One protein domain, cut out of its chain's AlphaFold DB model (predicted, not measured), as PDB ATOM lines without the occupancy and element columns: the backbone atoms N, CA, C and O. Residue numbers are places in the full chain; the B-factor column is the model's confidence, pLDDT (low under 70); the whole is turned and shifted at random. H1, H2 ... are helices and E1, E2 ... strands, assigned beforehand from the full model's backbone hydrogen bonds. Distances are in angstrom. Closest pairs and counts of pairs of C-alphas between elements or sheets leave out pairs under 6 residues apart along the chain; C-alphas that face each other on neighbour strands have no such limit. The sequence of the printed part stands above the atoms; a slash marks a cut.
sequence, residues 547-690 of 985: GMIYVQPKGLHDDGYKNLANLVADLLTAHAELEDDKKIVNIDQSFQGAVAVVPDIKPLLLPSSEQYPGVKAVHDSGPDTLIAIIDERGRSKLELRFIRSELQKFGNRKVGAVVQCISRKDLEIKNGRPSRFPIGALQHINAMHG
ATOM      1  N   GLY A 547     -26.999 -21.483 -56.291       95.81
ATOM      2  CA  GLY A 547     -25.873 -20.959 -55.521       95.81
ATOM      3  C   GLY A 547     -25.823 -21.626 -54.149       95.81
ATOM      4  O   GLY A 547     -26.833 -22.132 -53.647       95.81
ATOM      5  N   MET A 548     -24.653 -21.636 -53.515       95.69
ATOM      6  CA  MET A 548     -24.453 -22.313 -52.230       95.69
ATOM      7  C   MET A 548     -23.922 -21.363 -51.163       95.69
ATOM      8  O   MET A 548     -23.017 -20.570 -51.412       95.69
ATOM      9  N   ILE A 549     -24.450 -21.479 -49.943       95.38
ATOM     10  CA  ILE A 549     -23.955 -20.734 -48.777       95.38
ATOM     11  C   ILE A 549     -23.698 -21.718 -47.636       95.38
ATOM     12  O   ILE A 549     -24.636 -22.298 -47.090       95.38
ATOM     13  N   TYR A 550     -22.434 -21.890 -47.251       95.00
ATOM     14  CA  TYR A 550     -22.048 -22.664 -46.072       95.00
ATOM     15  C   TYR A 550     -21.810 -21.746 -44.869       95.00
ATOM     16  O   TYR A 550     -20.908 -20.902 -44.876       95.00
ATOM     17  N   VAL A 551     -22.602 -21.937 -43.814       94.56
ATOM     18  CA  VAL A 551     -22.432 -21.249 -42.529       94.56
ATOM     19  C   VAL A 551     -21.549 -22.111 -41.626       94.56
ATOM     20  O   VAL A 551     -21.968 -23.192 -41.206       94.56
ATOM     21  N   GLN A 552     -20.342 -21.627 -41.317       92.31
ATOM     22  CA  GLN A 552     -19.326 -22.357 -40.540       92.31
ATOM     23  C   GLN A 552     -19.795 -22.693 -39.103       92.31
ATOM     24  O   GLN A 552     -20.715 -22.048 -38.584       92.31
ATOM     25  N   PRO A 553     -19.172 -23.667 -38.410       91.94
ATOM     26  CA  PRO A 553     -19.381 -23.877 -36.974       91.94
ATOM     27  C   PRO A 553     -18.989 -22.637 -36.150       91.94
ATOM     28  O   PRO A 553     -18.144 -21.836 -36.547       91.94
ATOM     29  N   LYS A 554     -19.595 -22.449 -34.973       89.38
ATOM     30  CA  LYS A 554     -19.340 -21.242 -34.168       89.38
ATOM     31  C   LYS A 554     -17.996 -21.308 -33.445       89.38
ATOM     32  O   LYS A 554     -17.786 -22.188 -32.616       89.38
ATOM     33  N   GLY A 555     -17.133 -20.321 -33.697       85.06
ATOM     34  CA  GLY A 555     -15.829 -20.203 -33.032       85.06
ATOM     35  C   GLY A 555     -14.805 -21.247 -33.486       85.06
ATOM     36  O   GLY A 555     -13.825 -21.478 -32.784       85.06
ATOM     37  N   LEU A 556     -15.040 -21.882 -34.635       79.25
ATOM     38  CA  LEU A 556     -14.140 -22.832 -35.277       79.25
ATOM     39  C   LEU A 556     -14.068 -22.477 -36.764       79.25
ATOM     40  O   LEU A 556     -15.100 -22.405 -37.426       79.25
ATOM     41  N   HIS A 557     -12.863 -22.295 -37.298       76.19
ATOM     42  CA  HIS A 557     -12.671 -22.401 -38.741       76.19
ATOM     43  C   HIS A 557     -12.539 -23.888 -39.082       76.19
ATOM     44  O   HIS A 557     -11.766 -24.608 -38.452       76.19
ATOM     45  N   ASP A 558     -13.355 -24.351 -40.026       71.62
ATOM     46  CA  ASP A 558     -13.387 -25.737 -40.497       71.62
ATOM     47  C   ASP A 558     -13.304 -25.725 -42.024       71.62
ATOM     48  O   ASP A 558     -14.297 -25.451 -42.705       71.62
ATOM     49  N   ASP A 559     -12.111 -26.006 -42.555       75.44
ATOM     50  CA  ASP A 559     -11.834 -26.089 -43.996       75.44
ATOM     51  C   ASP A 559     -12.500 -27.299 -44.673       75.44
ATOM     52  O   ASP A 559     -12.596 -27.360 -45.903       75.44
ATOM     53  N   GLY A 560     -13.071 -28.217 -43.884       74.88
ATOM     54  CA  GLY A 560     -13.947 -29.288 -44.354       74.88
ATOM     55  C   GLY A 560     -15.192 -28.791 -45.099       74.88
ATOM     56  O   GLY A 560     -15.868 -29.601 -45.736       74.88
ATOM     57  N   TYR A 561     -15.467 -27.478 -45.103       78.19
ATOM     58  CA  TYR A 561     -16.460 -26.872 -45.992       78.19
ATOM     59  C   TYR A 561     -16.226 -27.214 -47.464       78.19
ATOM     60  O   TYR A 561     -17.206 -27.420 -48.170       78.19
ATOM     61  N   LYS A 562     -14.971 -27.306 -47.938       80.62
ATOM     62  CA  LYS A 562     -14.687 -27.627 -49.350       80.62
ATOM     63  C   LYS A 562     -15.197 -29.022 -49.687       80.62
ATOM     64  O   LYS A 562     -15.927 -29.200 -50.651       80.62
ATOM     65  N   ASN A 563     -14.908 -29.985 -48.816       84.50
ATOM     66  CA  ASN A 563     -15.364 -31.363 -48.967       84.50
ATOM     67  C   ASN A 563     -16.896 -31.473 -48.914       84.50
ATOM     68  O   ASN A 563     -17.466 -32.293 -49.625       84.50
ATOM     69  N   LEU A 564     -17.567 -30.650 -48.098       84.81
ATOM     70  CA  LEU A 564     -19.029 -30.636 -47.978       84.81
ATOM     71  C   LEU A 564     -19.722 -29.891 -49.133       84.81
ATOM     72  O   LEU A 564     -20.806 -30.295 -49.549       84.81
ATOM     73  N   ALA A 565     -19.106 -28.828 -49.652       83.38
ATOM     74  CA  ALA A 565     -19.591 -28.097 -50.817       83.38
ATOM     75  C   ALA A 565     -19.451 -28.946 -52.085       83.38
ATOM     76  O   ALA A 565     -20.440 -29.140 -52.785       83.38
ATOM     77  N   ASN A 566     -18.270 -29.536 -52.302       86.19
ATOM     78  CA  ASN A 566     -18.032 -30.491 -53.381       86.19
ATOM     79  C   ASN A 566     -19.003 -31.671 -53.272       86.19
ATOM     80  O   ASN A 566     -19.707 -31.937 -54.231       86.19
ATOM     81  N   LEU A 567     -19.161 -32.286 -52.089       87.69
ATOM     82  CA  LEU A 567     -20.137 -33.364 -51.888       87.69
ATOM     83  C   LEU A 567     -21.561 -32.952 -52.295       87.69
ATOM     84  O   LEU A 567     -22.271 -33.751 -52.889       87.69
ATOM     85  N   VAL A 568     -22.011 -31.735 -51.987       87.81
ATOM     86  CA  VAL A 568     -23.348 -31.292 -52.415       87.81
ATOM     87  C   VAL A 568     -23.415 -31.033 -53.920       87.81
ATOM     88  O   VAL A 568     -24.419 -31.410 -54.518       87.81
ATOM     89  N   ALA A 569     -22.368 -30.492 -54.545       87.50
ATOM     90  CA  ALA A 569     -22.287 -30.402 -56.002       87.50
ATOM     91  C   ALA A 569     -22.320 -31.801 -56.652       87.50
ATOM     92  O   ALA A 569     -23.171 -32.044 -57.501       87.50
ATOM     93  N   ASP A 570     -21.503 -32.751 -56.178       88.31
ATOM     94  CA  ASP A 570     -21.472 -34.153 -56.623       88.31
ATOM     95  C   ASP A 570     -22.874 -34.795 -56.556       88.31
ATOM     96  O   ASP A 570     -23.327 -35.431 -57.505       88.31
ATOM     97  N   LEU A 571     -23.599 -34.600 -55.444       89.50
ATOM     98  CA  LEU A 571     -24.947 -35.148 -55.228       89.50
ATOM     99  C   LEU A 571     -26.031 -34.493 -56.096       89.50
ATOM    100  O   LEU A 571     -27.070 -35.116 -56.327       89.50
ATOM    101  N   LEU A 572     -25.832 -33.244 -56.525       89.12
ATOM    102  CA  LEU A 572     -26.728 -32.533 -57.440       89.12
ATOM    103  C   LEU A 572     -26.432 -32.926 -58.893       89.12
ATOM    104  O   LEU A 572     -27.368 -33.189 -59.645       89.12
ATOM    105  N   THR A 573     -25.158 -33.073 -59.263       89.06
ATOM    106  CA  THR A 573     -24.727 -33.596 -60.568       89.06
ATOM    107  C   THR A 573     -25.225 -35.027 -60.772       89.06
ATOM    108  O   THR A 573     -25.950 -35.276 -61.730       89.06
ATOM    109  N   ALA A 574     -24.996 -35.929 -59.810       88.50
ATOM    110  CA  ALA A 574     -25.487 -37.313 -59.853       88.50
ATOM    111  C   ALA A 574     -27.027 -37.436 -59.798       88.50
ATOM    112  O   ALA A 574     -27.582 -38.498 -60.077       88.50
ATOM    113  N   HIS A 575     -27.739 -36.365 -59.421       89.44
ATOM    114  CA  HIS A 575     -29.196 -36.268 -59.569       89.44
ATOM    115  C   HIS A 575     -29.596 -35.766 -60.969       89.44
ATOM    116  O   HIS A 575     -30.565 -36.257 -61.545       89.44
ATOM    117  N   ALA A 576     -28.849 -34.819 -61.538       88.06
ATOM    118  CA  ALA A 576     -29.055 -34.309 -62.896       88.06
ATOM    119  C   ALA A 576     -28.728 -35.345 -63.993       88.06
ATOM    120  O   ALA A 576     -29.336 -35.312 -65.061       88.06
ATOM    121  N   GLU A 577     -27.821 -36.281 -63.703       89.44
ATOM    122  CA  GLU A 577     -27.429 -37.426 -64.546       89.44
ATOM    123  C   GLU A 577     -28.438 -38.591 -64.549       89.44
ATOM    124  O   GLU A 577     -28.261 -39.551 -65.298       89.44
ATOM    125  N   LEU A 578     -29.495 -38.541 -63.729       88.12
ATOM    126  CA  LEU A 578     -30.556 -39.554 -63.763       88.12
ATOM    127  C   LEU A 578     -31.314 -39.531 -65.103       88.12
ATOM    128  O   LEU A 578     -31.324 -38.533 -65.817       88.12
ATOM    129  N   GLU A 579     -32.025 -40.612 -65.416       88.19
ATOM    130  CA  GLU A 579     -33.036 -40.608 -66.480       88.19
ATOM    131  C   GLU A 579     -34.199 -39.660 -66.104       88.19
ATOM    132  O   GLU A 579     -34.512 -39.477 -64.922       88.19
ATOM    133  N   ASP A 580     -34.840 -39.027 -67.094       83.38
ATOM    134  CA  ASP A 580     -35.809 -37.938 -66.860       83.38
ATOM    135  C   ASP A 580     -37.056 -38.368 -66.057       83.38
ATOM    136  O   ASP A 580     -37.670 -37.537 -65.388       83.38
ATOM    137  N   ASP A 581     -37.404 -39.659 -66.046       80.94
ATOM    138  CA  ASP A 581     -38.481 -40.226 -65.216       80.94
ATOM    139  C   ASP A 581     -38.149 -40.224 -63.708       80.94
ATOM    140  O   ASP A 581     -39.043 -40.229 -62.856       80.94
ATOM    141  N   LYS A 582     -36.854 -40.199 -63.373       84.50
ATOM    142  CA  LYS A 582     -36.309 -40.224 -62.007       84.50
ATOM    143  C   LYS A 582     -35.890 -38.830 -61.520       84.50
ATOM    144  O   LYS A 582     -35.637 -38.656 -60.322       84.50
ATOM    145  N   LYS A 583     -35.869 -37.815 -62.394       87.69
ATOM    146  CA  LYS A 583     -35.579 -36.417 -62.034       87.69
ATOM    147  C   LYS A 583     -36.763 -35.756 -61.321       87.69
ATOM    148  O   LYS A 583     -37.703 -35.270 -61.932       87.69
ATOM    149  N   ILE A 584     -36.655 -35.651 -59.997       88.69
ATOM    150  CA  ILE A 584     -37.552 -34.835 -59.148       88.69
ATOM    151  C   ILE A 584     -37.418 -33.336 -59.458       88.69
ATOM    152  O   ILE A 584     -38.369 -32.580 -59.311       88.69
ATOM    153  N   VAL A 585     -36.219 -32.909 -59.856       90.38
ATOM    154  CA  VAL A 585     -35.847 -31.534 -60.204       90.38
ATOM    155  C   VAL A 585     -34.952 -31.593 -61.439       90.38
ATOM    156  O   VAL A 585     -34.059 -32.442 -61.488       90.38
ATOM    157  N   ASN A 586     -35.161 -30.687 -62.396       91.00
ATOM    158  CA  ASN A 586     -34.214 -30.419 -63.479       91.00
ATOM    159  C   ASN A 586     -33.178 -29.379 -63.008       91.00
ATOM    160  O   ASN A 586     -33.563 -28.341 -62.471       91.00
ATOM    161  N   ILE A 587     -31.883 -29.637 -63.190       91.12
ATOM    162  CA  ILE A 587     -30.781 -28.794 -62.689       91.12
ATOM    163  C   ILE A 587     -29.954 -28.312 -63.881       91.12
ATOM    164  O   ILE A 587     -29.651 -29.096 -64.778       91.12
ATOM    165  N   ASP A 588     -29.587 -27.030 -63.901       92.06
ATOM    166  CA  ASP A 588     -28.766 -26.461 -64.973       92.06
ATOM    167  C   ASP A 588     -27.302 -26.912 -64.825       92.06
ATOM    168  O   ASP A 588     -26.515 -26.289 -64.114       92.06
ATOM    169  N   GLN A 589     -26.933 -28.003 -65.502       87.56
ATOM    170  CA  GLN A 589     -25.555 -28.515 -65.539       87.56
ATOM    171  C   GLN A 589     -24.557 -27.539 -66.193       87.56
ATOM    172  O   GLN A 589     -23.355 -27.676 -65.978       87.56
ATOM    173  N   SER A 590     -25.021 -26.547 -66.965       86.56
ATOM    174  CA  SER A 590     -24.149 -25.505 -67.529       86.56
ATOM    175  C   SER A 590     -23.839 -24.384 -66.528       86.56
ATOM    176  O   SER A 590     -22.886 -23.624 -66.712       86.56
ATOM    177  N   PHE A 591     -24.618 -24.281 -65.446       87.19
ATOM    178  CA  PHE A 591     -24.486 -23.224 -64.455       87.19
ATOM    179  C   PHE A 591     -23.450 -23.567 -63.379       87.19
ATOM    180  O   PHE A 591     -23.693 -24.365 -62.473       87.19
ATOM    181  N   GLN A 592     -22.299 -22.895 -63.434       83.94
ATOM    182  CA  GLN A 592     -21.275 -22.984 -62.392       83.94
ATOM    183  C   GLN A 592     -21.721 -22.230 -61.130       83.94
ATOM    184  O   GLN A 592     -21.458 -21.039 -60.958       83.94
ATOM    185  N   GLY A 593     -22.421 -22.943 -60.244       82.50
ATOM    186  CA  GLY A 593     -22.924 -22.418 -58.979       82.50
ATOM    187  C   GLY A 593     -21.814 -21.905 -58.062       82.50
ATOM    188  O   GLY A 593     -20.972 -22.668 -57.589       82.50
ATOM    189  N   ALA A 594     -21.827 -20.603 -57.770       91.44
ATOM    190  CA  ALA A 594     -20.882 -20.006 -56.834       91.44
ATOM    191  C   ALA A 594     -21.114 -20.505 -55.391       91.44
ATOM    192  O   ALA A 594     -22.246 -20.775 -54.973       91.44
ATOM    193  N   VAL A 595     -20.032 -20.582 -54.609       92.94
ATOM    194  CA  VAL A 595     -20.044 -21.057 -53.217       92.94
ATOM    195  C   VAL A 595     -19.532 -19.965 -52.277       92.94
ATOM    196  O   VAL A 595     -18.355 -19.605 -52.301       92.94
ATOM    197  N   ALA A 596     -20.401 -19.469 -51.399       93.06
ATOM    198  CA  ALA A 596     -20.031 -18.580 -50.305       93.06
ATOM    199  C   ALA A 596     -19.770 -19.369 -49.014       93.06
ATOM    200  O   ALA A 596     -20.544 -20.246 -48.631       93.06
ATOM    201  N   VAL A 597     -18.720 -18.986 -48.287       91.88
ATOM    202  CA  VAL A 597     -18.451 -19.446 -46.917       91.88
ATOM    203  C   VAL A 597     -18.585 -18.258 -45.984       91.88
ATOM    204  O   VAL A 597     -17.966 -17.221 -46.215       91.88
ATOM    205  N   VAL A 598     -19.386 -18.402 -44.928       91.06
ATOM    206  CA  VAL A 598     -19.655 -17.314 -43.981       91.06
ATOM    207  C   VAL A 598     -19.455 -17.780 -42.525       91.06
ATOM    208  O   VAL A 598     -20.011 -18.808 -42.125       91.06
ATOM    209  N   PRO A 599     -18.656 -17.068 -41.701       86.19
ATOM    210  CA  PRO A 599     -18.411 -17.448 -40.303       86.19
ATOM    211  C   PRO A 599     -19.612 -17.140 -39.389       86.19
ATOM    212  O   PRO A 599     -19.853 -17.812 -38.384       86.19
ATOM    213  N   ASP A 600     -20.400 -16.130 -39.750       84.44
ATOM    214  CA  ASP A 600     -21.713 -15.816 -39.195       84.44
ATOM    215  C   ASP A 600     -22.589 -15.182 -40.297       84.44
ATOM    216  O   ASP A 600     -22.309 -15.341 -41.481       84.44
ATOM    217  N   ILE A 601     -23.677 -14.504 -39.930       85.12
ATOM    218  CA  ILE A 601     -24.608 -13.861 -40.873       85.12
ATOM    219  C   ILE A 601     -24.212 -12.448 -41.317       85.12
ATOM    220  O   ILE A 601     -24.838 -11.929 -42.237       85.12
ATOM    221  N   LYS A 602     -23.207 -11.799 -40.713       85.06
ATOM    222  CA  LYS A 602     -22.828 -10.415 -41.066       85.06
ATOM    223  C   LYS A 602     -22.527 -10.224 -42.562       85.06
ATOM    224  O   LYS A 602     -22.986  -9.206 -43.085       85.06
ATOM    225  N   PRO A 603     -21.891 -11.181 -43.275       83.81
ATOM    226  CA  PRO A 603     -21.713 -11.097 -44.727       83.81
ATOM    227  C   PRO A 603     -23.021 -10.987 -45.524       83.81
ATOM    228  O   PRO A 603     -23.025 -10.439 -46.618       83.81
ATOM    229  N   LEU A 604     -24.136 -11.483 -44.976       83.38
ATOM    230  CA  LEU A 604     -25.463 -11.450 -45.599       83.38
ATOM    231  C   LEU A 604     -26.250 -10.172 -45.254       83.38
ATOM    232  O   LEU A 604     -27.200  -9.822 -45.958       83.38
ATOM    233  N   LEU A 605     -25.888  -9.474 -44.168       75.06
ATOM    234  CA  LEU A 605     -26.604  -8.288 -43.678       75.06
ATOM    235  C   LEU A 605     -26.306  -7.038 -44.514       75.06
ATOM    236  O   LEU A 605     -27.225  -6.286 -44.842       75.06
ATOM    237  N   LEU A 606     -25.039  -6.821 -44.868       68.62
ATOM    238  CA  LEU A 606     -24.602  -5.686 -45.688       68.62
ATOM    239  C   LEU A 606     -25.057  -5.842 -47.155       68.62
ATOM    240  O   LEU A 606     -25.446  -6.940 -47.562       68.62
ATOM    241  N   PRO A 607     -25.037  -4.774 -47.975       63.09
ATOM    242  CA  PRO A 607     -25.054  -4.914 -49.434       63.09
ATOM    243  C   PRO A 607     -23.920  -5.833 -49.922       63.09
ATOM    244  O   PRO A 607     -22.954  -6.051 -49.181       63.09
ATOM    245  N   SER A 608     -24.031  -6.335 -51.158       60.97
ATOM    246  CA  SER A 608     -23.105  -7.263 -51.842       60.97
ATOM    247  C   SER A 608     -21.716  -6.647 -52.084       60.97
ATOM    248  O   SER A 608     -21.308  -6.348 -53.203       60.97
ATOM    249  N   SER A 609     -21.014  -6.389 -50.988       51.94
ATOM    250  CA  SER A 609     -19.830  -5.542 -50.895       51.94
ATOM    251  C   SER A 609     -18.541  -6.342 -51.052       51.94
ATOM    252  O   SER A 609     -18.462  -7.527 -50.730       51.94
ATOM    253  N   GLU A 610     -17.502  -5.653 -51.517       60.94
ATOM    254  CA  GLU A 610     -16.173  -6.205 -51.822       60.94
ATOM    255  C   GLU A 610     -15.511  -6.906 -50.622       60.94
ATOM    256  O   GLU A 610     -14.668  -7.777 -50.800       60.94
ATOM    257  N   GLN A 611     -15.949  -6.584 -49.399       75.88
ATOM    258  CA  GLN A 611     -15.513  -7.213 -48.148       75.88
ATOM    259  C   GLN A 611     -15.821  -8.720 -48.072       75.88
ATOM    260  O   GLN A 611     -15.164  -9.436 -47.316       75.88
ATOM    261  N   TYR A 612     -16.803  -9.217 -48.836       87.25
ATOM    262  CA  TYR A 612     -17.221 -10.623 -48.826       87.25
ATOM    263  C   TYR A 612     -17.361 -11.182 -50.253       87.25
ATOM    264  O   TYR A 612     -18.476 -11.468 -50.702       87.25
ATOM    265  N   PRO A 613     -16.240 -11.391 -50.975       88.94
ATOM    266  CA  PRO A 613     -16.251 -11.713 -52.404       88.94
ATOM    267  C   PRO A 613     -17.008 -13.004 -52.740       88.94
ATOM    268  O   PRO A 613     -17.656 -13.065 -53.777       88.94
ATOM    269  N   GLY A 614     -17.019 -14.008 -51.853       90.94
ATOM    270  CA  GLY A 614     -17.823 -15.224 -52.049       90.94
ATOM    271  C   GLY A 614     -19.337 -14.972 -52.010       90.94
ATOM    272  O   GLY A 614     -20.072 -15.528 -52.820       90.94
ATOM    273  N   VAL A 615     -19.817 -14.095 -51.119       92.12
ATOM    274  CA  VAL A 615     -21.243 -13.709 -51.061       92.12
ATOM    275  C   VAL A 615     -21.610 -12.840 -52.262       92.12
ATOM    276  O   VAL A 615     -22.673 -13.036 -52.849       92.12
ATOM    277  N   LYS A 616     -20.707 -11.939 -52.672       91.88
ATOM    278  CA  LYS A 616     -20.853 -11.155 -53.902       91.88
ATOM    279  C   LYS A 616     -20.925 -12.059 -55.140       91.88
ATOM    280  O   LYS A 616     -21.836 -11.896 -55.931       91.88
ATOM    281  N   ALA A 617     -20.067 -13.074 -55.264       92.62
ATOM    282  CA  ALA A 617     -20.122 -14.038 -56.370       92.62
ATOM    283  C   ALA A 617     -21.427 -14.864 -56.392       92.62
ATOM    284  O   ALA A 617     -22.002 -15.090 -57.455       92.62
ATOM    285  N   VAL A 618     -21.939 -15.282 -55.226       94.00
ATOM    286  CA  VAL A 618     -23.252 -15.953 -55.122       94.00
ATOM    287  C   VAL A 618     -24.399 -15.046 -55.562       94.00
ATOM    288  O   VAL A 618     -25.291 -15.511 -56.260       94.00
ATOM    289  N   HIS A 619     -24.368 -13.767 -55.202       93.25
ATOM    290  CA  HIS A 619     -25.338 -12.776 -55.666       93.25
ATOM    291  C   HIS A 619     -25.223 -12.524 -57.183       93.25
ATOM    292  O   HIS A 619     -26.195 -12.687 -57.915       93.25
ATOM    293  N   ASP A 620     -24.022 -12.199 -57.663       92.69
ATOM    294  CA  ASP A 620     -23.761 -11.766 -59.042       92.69
ATOM    295  C   ASP A 620     -23.918 -12.893 -60.079       92.69
ATOM    296  O   ASP A 620     -24.145 -12.617 -61.255       92.69
ATOM    297  N   SER A 621     -23.836 -14.163 -59.661       93.50
ATOM    298  CA  SER A 621     -24.135 -15.314 -60.530       93.50
ATOM    299  C   SER A 621     -25.625 -15.446 -60.888       93.50
ATOM    300  O   SER A 621     -25.956 -16.176 -61.823       93.50
ATOM    301  N   GLY A 622     -26.526 -14.744 -60.187       93.38
ATOM    302  CA  GLY A 622     -27.974 -14.776 -60.426       93.38
ATOM    303  C   GLY A 622     -28.611 -16.176 -60.343       93.38
ATOM    304  O   GLY A 622     -29.229 -16.603 -61.322       93.38
ATOM    305  N   PRO A 623     -28.451 -16.925 -59.233       95.62
ATOM    306  CA  PRO A 623     -29.035 -18.253 -59.080       95.62
ATOM    307  C   PRO A 623     -30.528 -18.187 -58.723       95.62
ATOM    308  O   PRO A 623     -30.932 -17.434 -57.841       95.62
ATOM    309  N   ASP A 624     -31.339 -19.062 -59.317       95.56
ATOM    310  CA  ASP A 624     -32.767 -19.193 -58.990       95.56
ATOM    311  C   ASP A 624     -33.002 -19.859 -57.613       95.56
ATOM    312  O   ASP A 624     -34.061 -19.694 -57.001       95.56
ATOM    313  N   THR A 625     -32.021 -20.614 -57.104       96.69
ATOM    314  CA  THR A 625     -32.067 -21.312 -55.803       96.69
ATOM    315  C   THR A 625     -30.811 -21.060 -54.974       96.69
ATOM    316  O   THR A 625     -29.701 -21.130 -55.491       96.69
ATOM    317  N   LEU A 626     -30.957 -20.875 -53.661       97.19
ATOM    318  CA  LEU A 626     -29.850 -20.931 -52.702       97.19
ATOM    319  C   LEU A 626     -29.968 -22.165 -51.806       97.19
ATOM    320  O   LEU A 626     -30.912 -22.301 -51.022       97.19
ATOM    321  N   ILE A 627     -28.967 -23.040 -51.876       96.56
ATOM    322  CA  ILE A 627     -28.822 -24.182 -50.969       96.56
ATOM    323  C   ILE A 627     -27.943 -23.734 -49.799       96.56
ATOM    324  O   ILE A 627     -26.733 -23.533 -49.933       96.56
ATOM    325  N   ALA A 628     -28.573 -23.535 -48.642       96.19
ATOM    326  CA  ALA A 628     -27.926 -22.969 -47.466       96.19
ATOM    327  C   ALA A 628     -27.627 -24.055 -46.423       96.19
ATOM    328  O   ALA A 628     -28.523 -24.535 -45.723       96.19
ATOM    329  N   ILE A 629     -26.357 -24.436 -46.312       95.06
ATOM    330  CA  ILE A 629     -25.884 -25.509 -45.434       95.06
ATOM    331  C   ILE A 629     -25.430 -24.895 -44.107       95.06
ATOM    332  O   ILE A 629     -24.490 -24.102 -44.065       95.06
ATOM    333  N   ILE A 630     -26.089 -25.265 -43.010       95.06
ATOM    334  CA  ILE A 630     -25.845 -24.684 -41.685       95.06
ATOM    335  C   ILE A 630     -25.134 -25.698 -40.791       95.06
ATOM    336  O   ILE A 630     -25.697 -26.742 -40.446       95.06
ATOM    337  N   ASP A 631     -23.916 -25.378 -40.360       93.69
ATOM    338  CA  ASP A 631     -23.237 -26.124 -39.306       93.69
ATOM    339  C   ASP A 631     -23.777 -25.715 -37.928       93.69
ATOM    340  O   ASP A 631     -23.607 -24.584 -37.465       93.69
ATOM    341  N   GLU A 632     -24.470 -26.643 -37.268       94.00
ATOM    342  CA  GLU A 632     -25.128 -26.373 -35.986       94.00
ATOM    343  C   GLU A 632     -24.173 -26.472 -34.778       94.00
ATOM    344  O   GLU A 632     -24.567 -26.165 -33.648       94.00
ATOM    345  N   ARG A 633     -22.903 -26.859 -34.979       91.88
ATOM    346  CA  ARG A 633     -21.932 -27.038 -33.885       91.88
ATOM    347  C   ARG A 633     -21.589 -25.694 -33.230       91.88
ATOM    348  O   ARG A 633     -21.220 -24.720 -33.885       91.88
ATOM    349  N   GLY A 634     -21.722 -25.652 -31.902       91.62
ATOM    350  CA  GLY A 634     -21.476 -24.460 -31.080       91.62
ATOM    351  C   GLY A 634     -22.584 -23.395 -31.108       91.62
ATOM    352  O   GLY A 634     -22.444 -22.375 -30.433       91.62
ATOM    353  N   ARG A 635     -23.683 -23.602 -31.849       93.31
ATOM    354  CA  ARG A 635     -24.765 -22.612 -32.020       93.31
ATOM    355  C   ARG A 635     -25.988 -22.927 -31.156       93.31
ATOM    356  O   ARG A 635     -26.313 -24.083 -30.897       93.31
ATOM    357  N   SER A 636     -26.691 -21.888 -30.703       92.88
ATOM    358  CA  SER A 636     -27.938 -22.051 -29.932       92.88
ATOM    359  C   SER A 636     -29.165 -22.242 -30.835       92.88
ATOM    360  O   SER A 636     -29.181 -21.786 -31.975       92.88
ATOM    361  N   LYS A 637     -30.259 -22.828 -30.321       92.06
ATOM    362  CA  LYS A 637     -31.530 -22.943 -31.075       92.06
ATOM    363  C   LYS A 637     -32.114 -21.589 -31.511       92.06
ATOM    364  O   LYS A 637     -32.828 -21.540 -32.508       92.06
ATOM    365  N   LEU A 638     -31.838 -20.506 -30.778       87.69
ATOM    366  CA  LEU A 638     -32.271 -19.149 -31.138       87.69
ATOM    367  C   LEU A 638     -31.412 -18.582 -32.277       87.69
ATOM    368  O   LEU A 638     -31.942 -18.107 -33.277       87.69
ATOM    369  N   GLU A 639     -30.094 -18.719 -32.161       90.12
ATOM    370  CA  GLU A 639     -29.120 -18.348 -33.193       90.12
ATOM    371  C   GLU A 639     -29.367 -19.105 -34.506       90.12
ATOM    372  O   GLU A 639     -29.393 -18.505 -35.572       90.12
ATOM    373  N   LEU A 640     -29.667 -20.402 -34.433       92.69
ATOM    374  CA  LEU A 640     -30.018 -21.239 -35.586       92.69
ATOM    375  C   LEU A 640     -31.365 -20.892 -36.232       92.69
ATOM    376  O   LEU A 640     -31.591 -21.260 -37.385       92.69
ATOM    377  N   ARG A 641     -32.263 -20.203 -35.514       90.88
ATOM    378  CA  ARG A 641     -33.456 -19.582 -36.109       90.88
ATOM    379  C   ARG A 641     -33.075 -18.279 -36.806       90.88
ATOM    380  O   ARG A 641     -33.413 -18.129 -37.967       90.88
ATOM    381  N   PHE A 642     -32.316 -17.406 -36.142       90.38
ATOM    382  CA  PHE A 642     -31.857 -16.130 -36.707       90.38
ATOM    383  C   PHE A 642     -31.035 -16.313 -37.995       90.38
ATOM    384  O   PHE A 642     -31.299 -15.638 -38.984       90.38
ATOM    385  N   ILE A 643     -30.130 -17.299 -38.029       93.00
ATOM    386  CA  ILE A 643     -29.367 -17.676 -39.230       93.00
ATOM    387  C   ILE A 643     -30.297 -18.082 -40.376       93.00
ATOM    388  O   ILE A 643     -30.147 -17.585 -41.489       93.00
ATOM    389  N   ARG A 644     -31.290 -18.944 -40.109       94.56
ATOM    390  CA  ARG A 644     -32.283 -19.347 -41.117       94.56
ATOM    391  C   ARG A 644     -33.110 -18.149 -41.604       94.56
ATOM    392  O   ARG A 644     -33.332 -18.049 -42.803       94.56
ATOM    393  N   SER A 645     -33.505 -17.234 -40.717       92.81
ATOM    394  CA  SER A 645     -34.259 -16.024 -41.076       92.81
ATOM    395  C   SER A 645     -33.464 -15.077 -41.985       92.81
ATOM    396  O   SER A 645     -33.985 -14.634 -43.002       92.81
ATOM    397  N   GLU A 646     -32.191 -14.808 -41.678       92.44
ATOM    398  CA  GLU A 646     -31.358 -13.904 -42.489       92.44
ATOM    399  C   GLU A 646     -30.899 -14.534 -43.815       92.44
ATOM    400  O   GLU A 646     -30.807 -13.827 -44.813       92.44
ATOM    401  N   LEU A 647     -30.711 -15.860 -43.881       94.81
ATOM    402  CA  LEU A 647     -30.522 -16.577 -45.153       94.81
ATOM    403  C   LEU A 647     -31.745 -16.442 -46.073       94.81
ATOM    404  O   LEU A 647     -31.597 -16.144 -47.255       94.81
ATOM    405  N   GLN A 648     -32.951 -16.621 -45.522       94.88
ATOM    406  CA  GLN A 648     -34.213 -16.426 -46.245       94.88
ATOM    407  C   GLN A 648     -34.383 -14.965 -46.685       94.88
ATOM    408  O   GLN A 648     -34.743 -14.700 -47.827       94.88
ATOM    409  N   LYS A 649     -34.058 -13.999 -45.815       92.12
ATOM    410  CA  LYS A 649     -34.075 -12.567 -46.147       92.12
ATOM    411  C   LYS A 649     -33.087 -12.221 -47.265       92.12
ATOM    412  O   LYS A 649     -33.431 -11.443 -48.147       92.12
ATOM    413  N   PHE A 650     -31.887 -12.800 -47.243       93.69
ATOM    414  CA  PHE A 650     -30.867 -12.614 -48.276       93.69
ATOM    415  C   PHE A 650     -31.342 -13.142 -49.636       93.69
ATOM    416  O   PHE A 650     -31.400 -12.372 -50.593       93.69
ATOM    417  N   GLY A 651     -31.752 -14.410 -49.722       95.25
ATOM    418  CA  GLY A 651     -32.222 -14.982 -50.987       95.25
ATOM    419  C   GLY A 651     -33.462 -14.275 -51.526       95.25
ATOM    420  O   GLY A 651     -33.436 -13.775 -52.648       95.25
ATOM    421  N   ASN A 652     -34.503 -14.133 -50.704       95.44
ATOM    422  CA  ASN A 652     -35.806 -13.665 -51.178       95.44
ATOM    423  C   ASN A 652     -35.848 -12.147 -51.466       95.44
ATOM    424  O   ASN A 652     -36.687 -11.704 -52.247       95.44
ATOM    425  N   ARG A 653     -34.980 -11.337 -50.831       91.44
ATOM    426  CA  ARG A 653     -34.993  -9.861 -50.959       91.44
ATOM    427  C   ARG A 653     -33.760  -9.242 -51.627       91.44
ATOM    428  O   ARG A 653     -33.828  -8.072 -51.979       91.44
ATOM    429  N   LYS A 654     -32.643  -9.969 -51.777       90.69
ATOM    430  CA  LYS A 654     -31.439  -9.470 -52.481       90.69
ATOM    431  C   LYS A 654     -31.119 -10.235 -53.762       90.69
ATOM    432  O   LYS A 654     -30.654  -9.617 -54.706       90.69
ATOM    433  N   VAL A 655     -31.336 -11.553 -53.792       93.62
ATOM    434  CA  VAL A 655     -30.960 -12.400 -54.946       93.62
ATOM    435  C   VAL A 655     -32.157 -12.737 -55.844       93.62
ATOM    436  O   VAL A 655     -31.986 -12.950 -57.036       93.62
ATOM    437  N   GLY A 656     -33.371 -12.780 -55.288       95.56
ATOM    438  CA  GLY A 656     -34.565 -13.260 -55.992       95.56
ATOM    439  C   GLY A 656     -34.609 -14.788 -56.070       95.56
ATOM    440  O   GLY A 656     -35.122 -15.352 -57.032       95.56
ATOM    441  N   ALA A 657     -34.022 -15.461 -55.078       96.50
ATOM    442  CA  ALA A 657     -33.756 -16.893 -55.100       96.50
ATOM    443  C   ALA A 657     -34.555 -17.652 -54.036       96.50
ATOM    444  O   ALA A 657     -34.617 -17.237 -52.878       96.50
ATOM    445  N   VAL A 658     -35.076 -18.821 -54.406       97.00
ATOM    446  CA  VAL A 658     -35.707 -19.783 -53.491       97.00
ATOM    447  C   VAL A 658     -34.659 -20.346 -52.525       97.00
ATOM    448  O   VAL A 658     -33.666 -20.921 -52.963       97.00
ATOM    449  N   VAL A 659     -34.859 -20.237 -51.208       97.31
ATOM    450  CA  VAL A 659     -33.847 -20.668 -50.219       97.31
ATOM    451  C   VAL A 659     -34.223 -21.984 -49.531       97.31
ATOM    452  O   VAL A 659     -35.146 -22.031 -48.715       97.31
ATOM    453  N   GLN A 660     -33.439 -23.041 -49.760       96.56
ATOM    454  CA  GLN A 660     -33.544 -24.312 -49.034       96.56
ATOM    455  C   GLN A 660     -32.429 -24.421 -47.981       96.56
ATOM    456  O   GLN A 660     -31.275 -24.717 -48.286       96.56
ATOM    457  N   CYS A 661     -32.789 -24.219 -46.712       95.56
ATOM    458  CA  CYS A 661     -31.872 -24.398 -45.582       95.56
ATOM    459  C   CYS A 661     -31.775 -25.882 -45.180       95.56
ATOM    460  O   CYS A 661     -32.803 -26.522 -44.959       95.56
ATOM    461  N   ILE A 662     -30.563 -26.412 -45.014       93.50
ATOM    462  CA  ILE A 662     -30.280 -27.811 -44.638       93.50
ATOM    463  C   ILE A 662     -29.273 -27.798 -43.478       93.50
ATOM    464  O   ILE A 662     -28.363 -26.966 -43.473       93.50
ATOM    465  N   SER A 663     -29.412 -28.663 -42.464       92.12
ATOM    466  CA  SER A 663     -28.351 -28.775 -41.451       92.12
ATOM    467  C   SER A 663     -27.231 -29.675 -41.970       92.12
ATOM    468  O   SER A 663     -27.488 -30.678 -42.633       92.12
ATOM    469  N   ARG A 664     -25.977 -29.365 -41.629       90.31
ATOM    470  CA  ARG A 664     -24.820 -30.212 -41.975       90.31
ATOM    471  C   ARG A 664     -25.038 -31.686 -41.589       90.31
ATOM    472  O   ARG A 664     -24.684 -32.587 -42.341       90.31
ATOM    473  N   LYS A 665     -25.693 -31.920 -40.451       87.25
ATOM    474  CA  LYS A 665     -26.022 -33.247 -39.918       87.25
ATOM    475  C   LYS A 665     -27.002 -34.041 -40.799       87.25
ATOM    476  O   LYS A 665     -26.986 -35.264 -40.744       87.25
ATOM    477  N   ASP A 666     -27.834 -33.376 -41.600       85.25
ATOM    478  CA  ASP A 666     -28.758 -34.045 -42.531       85.25
ATOM    479  C   ASP A 666     -28.039 -34.549 -43.801       85.25
ATOM    480  O   ASP A 666     -28.584 -35.370 -44.534       85.25
ATOM    481  N   LEU A 667     -26.807 -34.076 -44.044       85.19
ATOM    482  CA  LEU A 667     -25.910 -34.528 -45.114       85.19
ATOM    483  C   LEU A 667     -24.873 -35.550 -44.602       85.19
ATOM    484  O   LEU A 667     -24.466 -36.446 -45.336       85.19
ATOM    485  N   GLU A 668     -24.457 -35.449 -43.335       81.81
ATOM    486  CA  GLU A 668     -23.522 -36.382 -42.686       81.81
ATOM    487  C   GLU A 668     -24.224 -37.674 -42.213       81.81
ATOM    488  O   GLU A 668     -24.630 -37.807 -41.053       81.81
ATOM    489  N   ILE A 669     -24.343 -38.672 -43.099       70.69
ATOM    490  CA  ILE A 669     -24.831 -40.006 -42.713       70.69
ATOM    491  C   ILE A 669     -23.823 -40.677 -41.767       70.69
ATOM    492  O   ILE A 669     -22.638 -40.792 -42.063       70.69
ATOM    493  N   LYS A 670     -24.313 -41.209 -40.638       55.81
ATOM    494  CA  LYS A 670     -23.499 -41.861 -39.589       55.81
ATOM    495  C   LYS A 670     -22.553 -42.977 -40.065       55.81
ATOM    496  O   LYS A 670     -21.606 -43.286 -39.350       55.81
ATOM    497  N   ASN A 671     -22.832 -43.588 -41.218       53.72
ATOM    498  CA  ASN A 671     -22.174 -44.803 -41.702       53.72
ATOM    499  C   ASN A 671     -21.470 -44.620 -43.069       53.72
ATOM    500  O   ASN A 671     -21.057 -45.612 -43.660       53.72
ATOM    501  N   GLY A 672     -21.344 -43.396 -43.603       61.28
ATOM    502  CA  GLY A 672     -20.667 -43.162 -44.887       61.28
ATOM    503  C   GLY A 672     -21.039 -41.840 -45.560       61.28
ATOM    504  O   GLY A 672     -21.733 -41.008 -44.979       61.28
ATOM    505  N   ARG A 673     -20.601 -41.650 -46.812       60.31
ATOM    506  CA  ARG A 673     -21.125 -40.560 -47.653       60.31
ATOM    507  C   ARG A 673     -22.586 -40.865 -48.037       60.31
ATOM    508  O   ARG A 673     -22.894 -42.029 -48.299       60.31
ATOM    509  N   PRO A 674     -23.482 -39.864 -48.104       71.06
ATOM    510  CA  PRO A 674     -24.758 -40.022 -48.796       71.06
ATOM    511  C   PRO A 674     -24.523 -40.394 -50.265       71.06
ATOM    512  O   PRO A 674     -23.580 -39.913 -50.884       71.06
ATOM    513  N   SER A 675     -25.392 -41.241 -50.819       64.81
ATOM    514  CA  SER A 675     -25.372 -41.627 -52.238       64.81
ATOM    515  C   SER A 675     -26.320 -40.800 -53.112       64.81
ATOM    516  O   SER A 675     -26.251 -40.887 -54.332       64.81
ATOM    517  N   ARG A 676     -27.226 -40.023 -52.499       75.38
ATOM    518  CA  ARG A 676     -28.180 -39.111 -53.156       75.38
ATOM    519  C   ARG A 676     -28.460 -37.909 -52.255       75.38
ATOM    520  O   ARG A 676     -28.400 -38.035 -51.030       75.38
ATOM    521  N   PHE A 677     -28.777 -36.761 -52.850       84.38
ATOM    522  CA  PHE A 677     -29.213 -35.578 -52.105       84.38
ATOM    523  C   PHE A 677     -30.529 -35.869 -51.342       84.38
ATOM    524  O   PHE A 677     -31.333 -36.679 -51.818       84.38
ATOM    525  N   PRO A 678     -30.796 -35.252 -50.169       88.25
ATOM    526  CA  PRO A 678     -32.003 -35.540 -49.392       88.25
ATOM    527  C   PRO A 678     -33.299 -35.325 -50.191       88.25
ATOM    528  O   PRO A 678     -33.653 -34.201 -50.540       88.25
ATOM    529  N   ILE A 679     -34.040 -36.410 -50.439       88.25
ATOM    530  CA  ILE A 679     -35.178 -36.431 -51.378       88.25
ATOM    531  C   ILE A 679     -36.264 -35.388 -51.060       88.25
ATOM    532  O   ILE A 679     -36.777 -34.731 -51.964       88.25
ATOM    533  N   GLY A 680     -36.556 -35.163 -49.775       89.62
ATOM    534  CA  GLY A 680     -37.519 -34.148 -49.339       89.62
ATOM    535  C   GLY A 680     -37.068 -32.710 -49.623       89.62
ATOM    536  O   GLY A 680     -37.909 -31.850 -49.857       89.62
ATOM    537  N   ALA A 681     -35.757 -32.443 -49.669       92.06
ATOM    538  CA  ALA A 681     -35.231 -31.134 -50.053       92.06
ATOM    539  C   ALA A 681     -35.387 -30.889 -51.563       92.06
ATOM    540  O   ALA A 681     -35.758 -29.785 -51.951       92.06
ATOM    541  N   LEU A 682     -35.199 -31.916 -52.406       92.31
ATOM    542  CA  LEU A 682     -35.500 -31.826 -53.844       92.31
ATOM    543  C   LEU A 682     -36.995 -31.582 -54.081       92.31
ATOM    544  O   LEU A 682     -37.354 -30.674 -54.821       92.31
ATOM    545  N   GLN A 683     -37.866 -32.332 -53.400       92.56
ATOM    546  CA  GLN A 683     -39.321 -32.150 -53.487       92.56
ATOM    547  C   GLN A 683     -39.755 -30.750 -53.025       92.56
ATOM    548  O   GLN A 683     -40.606 -30.128 -53.660       92.56
ATOM    549  N   HIS A 684     -39.159 -30.220 -51.952       92.81
ATOM    550  CA  HIS A 684     -39.400 -28.842 -51.528       92.81
ATOM    551  C   HIS A 684     -38.935 -27.833 -52.584       92.81
ATOM    552  O   HIS A 684     -39.721 -26.963 -52.940       92.81
ATOM    553  N   ILE A 685     -37.714 -27.952 -53.118       95.19
ATOM    554  CA  ILE A 685     -37.205 -27.065 -54.180       95.19
ATOM    555  C   ILE A 685     -38.138 -27.095 -55.399       95.19
ATOM    556  O   ILE A 685     -38.541 -26.036 -55.873       95.19
ATOM    557  N   ASN A 686     -38.562 -28.282 -55.842       93.69
ATOM    558  CA  ASN A 686     -39.478 -28.449 -56.969       93.69
ATOM    559  C   ASN A 686     -40.814 -27.709 -56.748       93.69
ATOM    560  O   ASN A 686     -41.212 -26.883 -57.567       93.69
ATOM    561  N   ALA A 687     -41.457 -27.923 -55.593       92.38
ATOM    562  CA  ALA A 687     -42.708 -27.245 -55.247       92.38
ATOM    563  C   ALA A 687     -42.533 -25.726 -55.070       92.38
ATOM    564  O   ALA A 687     -43.401 -24.955 -55.474       92.38
ATOM    565  N   MET A 688     -41.410 -25.280 -54.496       95.31
ATOM    566  CA  MET A 688     -41.111 -23.855 -54.325       95.31
ATOM    567  C   MET A 688     -40.981 -23.123 -55.668       95.31
ATOM    568  O   MET A 688     -41.369 -21.961 -55.734       95.31
ATOM    569  N   HIS A 689     -40.529 -23.799 -56.730       93.44
ATOM    570  CA  HIS A 689     -40.480 -23.272 -58.105       93.44
ATOM    571  C   HIS A 689     -41.762 -23.485 -58.927       93.44
ATOM    572  O   HIS A 689     -41.762 -23.224 -60.124       93.44
ATOM    573  N   GLY A 690     -42.863 -23.934 -58.317       89.00
ATOM    574  CA  GLY A 690     -44.143 -24.074 -59.022       89.00
ATOM    575  C   GLY A 690     -44.272 -25.332 -59.892       89.00
ATOM    576  O   GLY A 690     -45.060 -25.328 -60.839       89.00
TER     577      GLY A 690
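What this domain is: This is residues 547 to 690 of the 985 residues of the protein "Piwi domain-containing protein" of Pyrenophora teres f. teres (strain 0-1) (UniProt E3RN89). A twisted sheet of four parallel strands forms the middle layer of three, with H1 and H6 over one face and H3 and H4 over the other. Short H2 packs on H4, and short H5 follows directly on E4. The printed part has 144 residues with six named helices and four named strands, in the order E1 H1 E2 H2 H3 E3 H4 E4 H5 H6; the sheet's order is E2 E1 E3 E4 and the class is mixed. The whole is compact, with a radius of gyration of the C-alphas of 14.7 A and spans of 42 by 35 by 24 A.

Where its parts are: E1, residues 547 to 551, begins at C-alpha 547 (-25.873, -20.959, -55.521) and is 13.4 A long. H1 is residues 561 to 576, 22.4 A; E2 is 595 to 598, H2 602 to 605 and H3 613 to 620. E3, residues 625 to 630, is 15.8 A long. H4, residues 639 to 655, is 22.6 A long and begins at C-alpha 639 (-29.120, -18.348, -33.193). E4 is residues 658 to 663, 16.7 A, and H5 is 664 to 667. H6, residues 679 to 688, is 14.2 A long and ends at C-alpha 688 (-41.111, -23.855, -54.325).

How they stand to each other: The sheet is twisted, its C-alphas up to 4.0 A off the best plane. Within hydrogen-bond range are N 596 and O 548 at 2.8 A between E2 and E1, N 547 and O 625 at 2.8 A between E1 and E3, and N 626 and O 658 at 2.8 A between E3 and E4. E1, H1, E2 and E3, H4, E4 are strand-helix-strand units, parallel neighbours joined through a helix; E2, H2 H3, E3 is a split one, with E1 between its strands; the three crossovers are right-handed. H1 lies over E1 at a height over the sheet of 9.9 A, and H6 over E4 at 9.5 A. On the opposite face, H4 lies over E3 and E4 at 9.4 A. H3, on the same face as H4, has a height of 7.6 A; the C-alphas of Ala 596 and Gly 614, the closest of E2 and H3, are 4.4 A apart. H5 only grazes the sheet. H2 touches H4 with residues 646 to 650 of H4 alone, closest at the C-alphas of Leu 604 and Phe 650, 6.1 A. Every O i to N i+4 pair is within hydrogen-bond range in H1, H3 and H6, and 12 of 13 in H4; H2 and H5 are too short for such a pair.

The domain as a whole: The C-alphas of Gly 555 and Asp 581, the two farthest apart, are 44.2 A apart. The printed part has no cut. The links H1 to E2 and H5 to H6 are long. Confidence is under 70 at residues 606 to 610, 670 to 673 and 675.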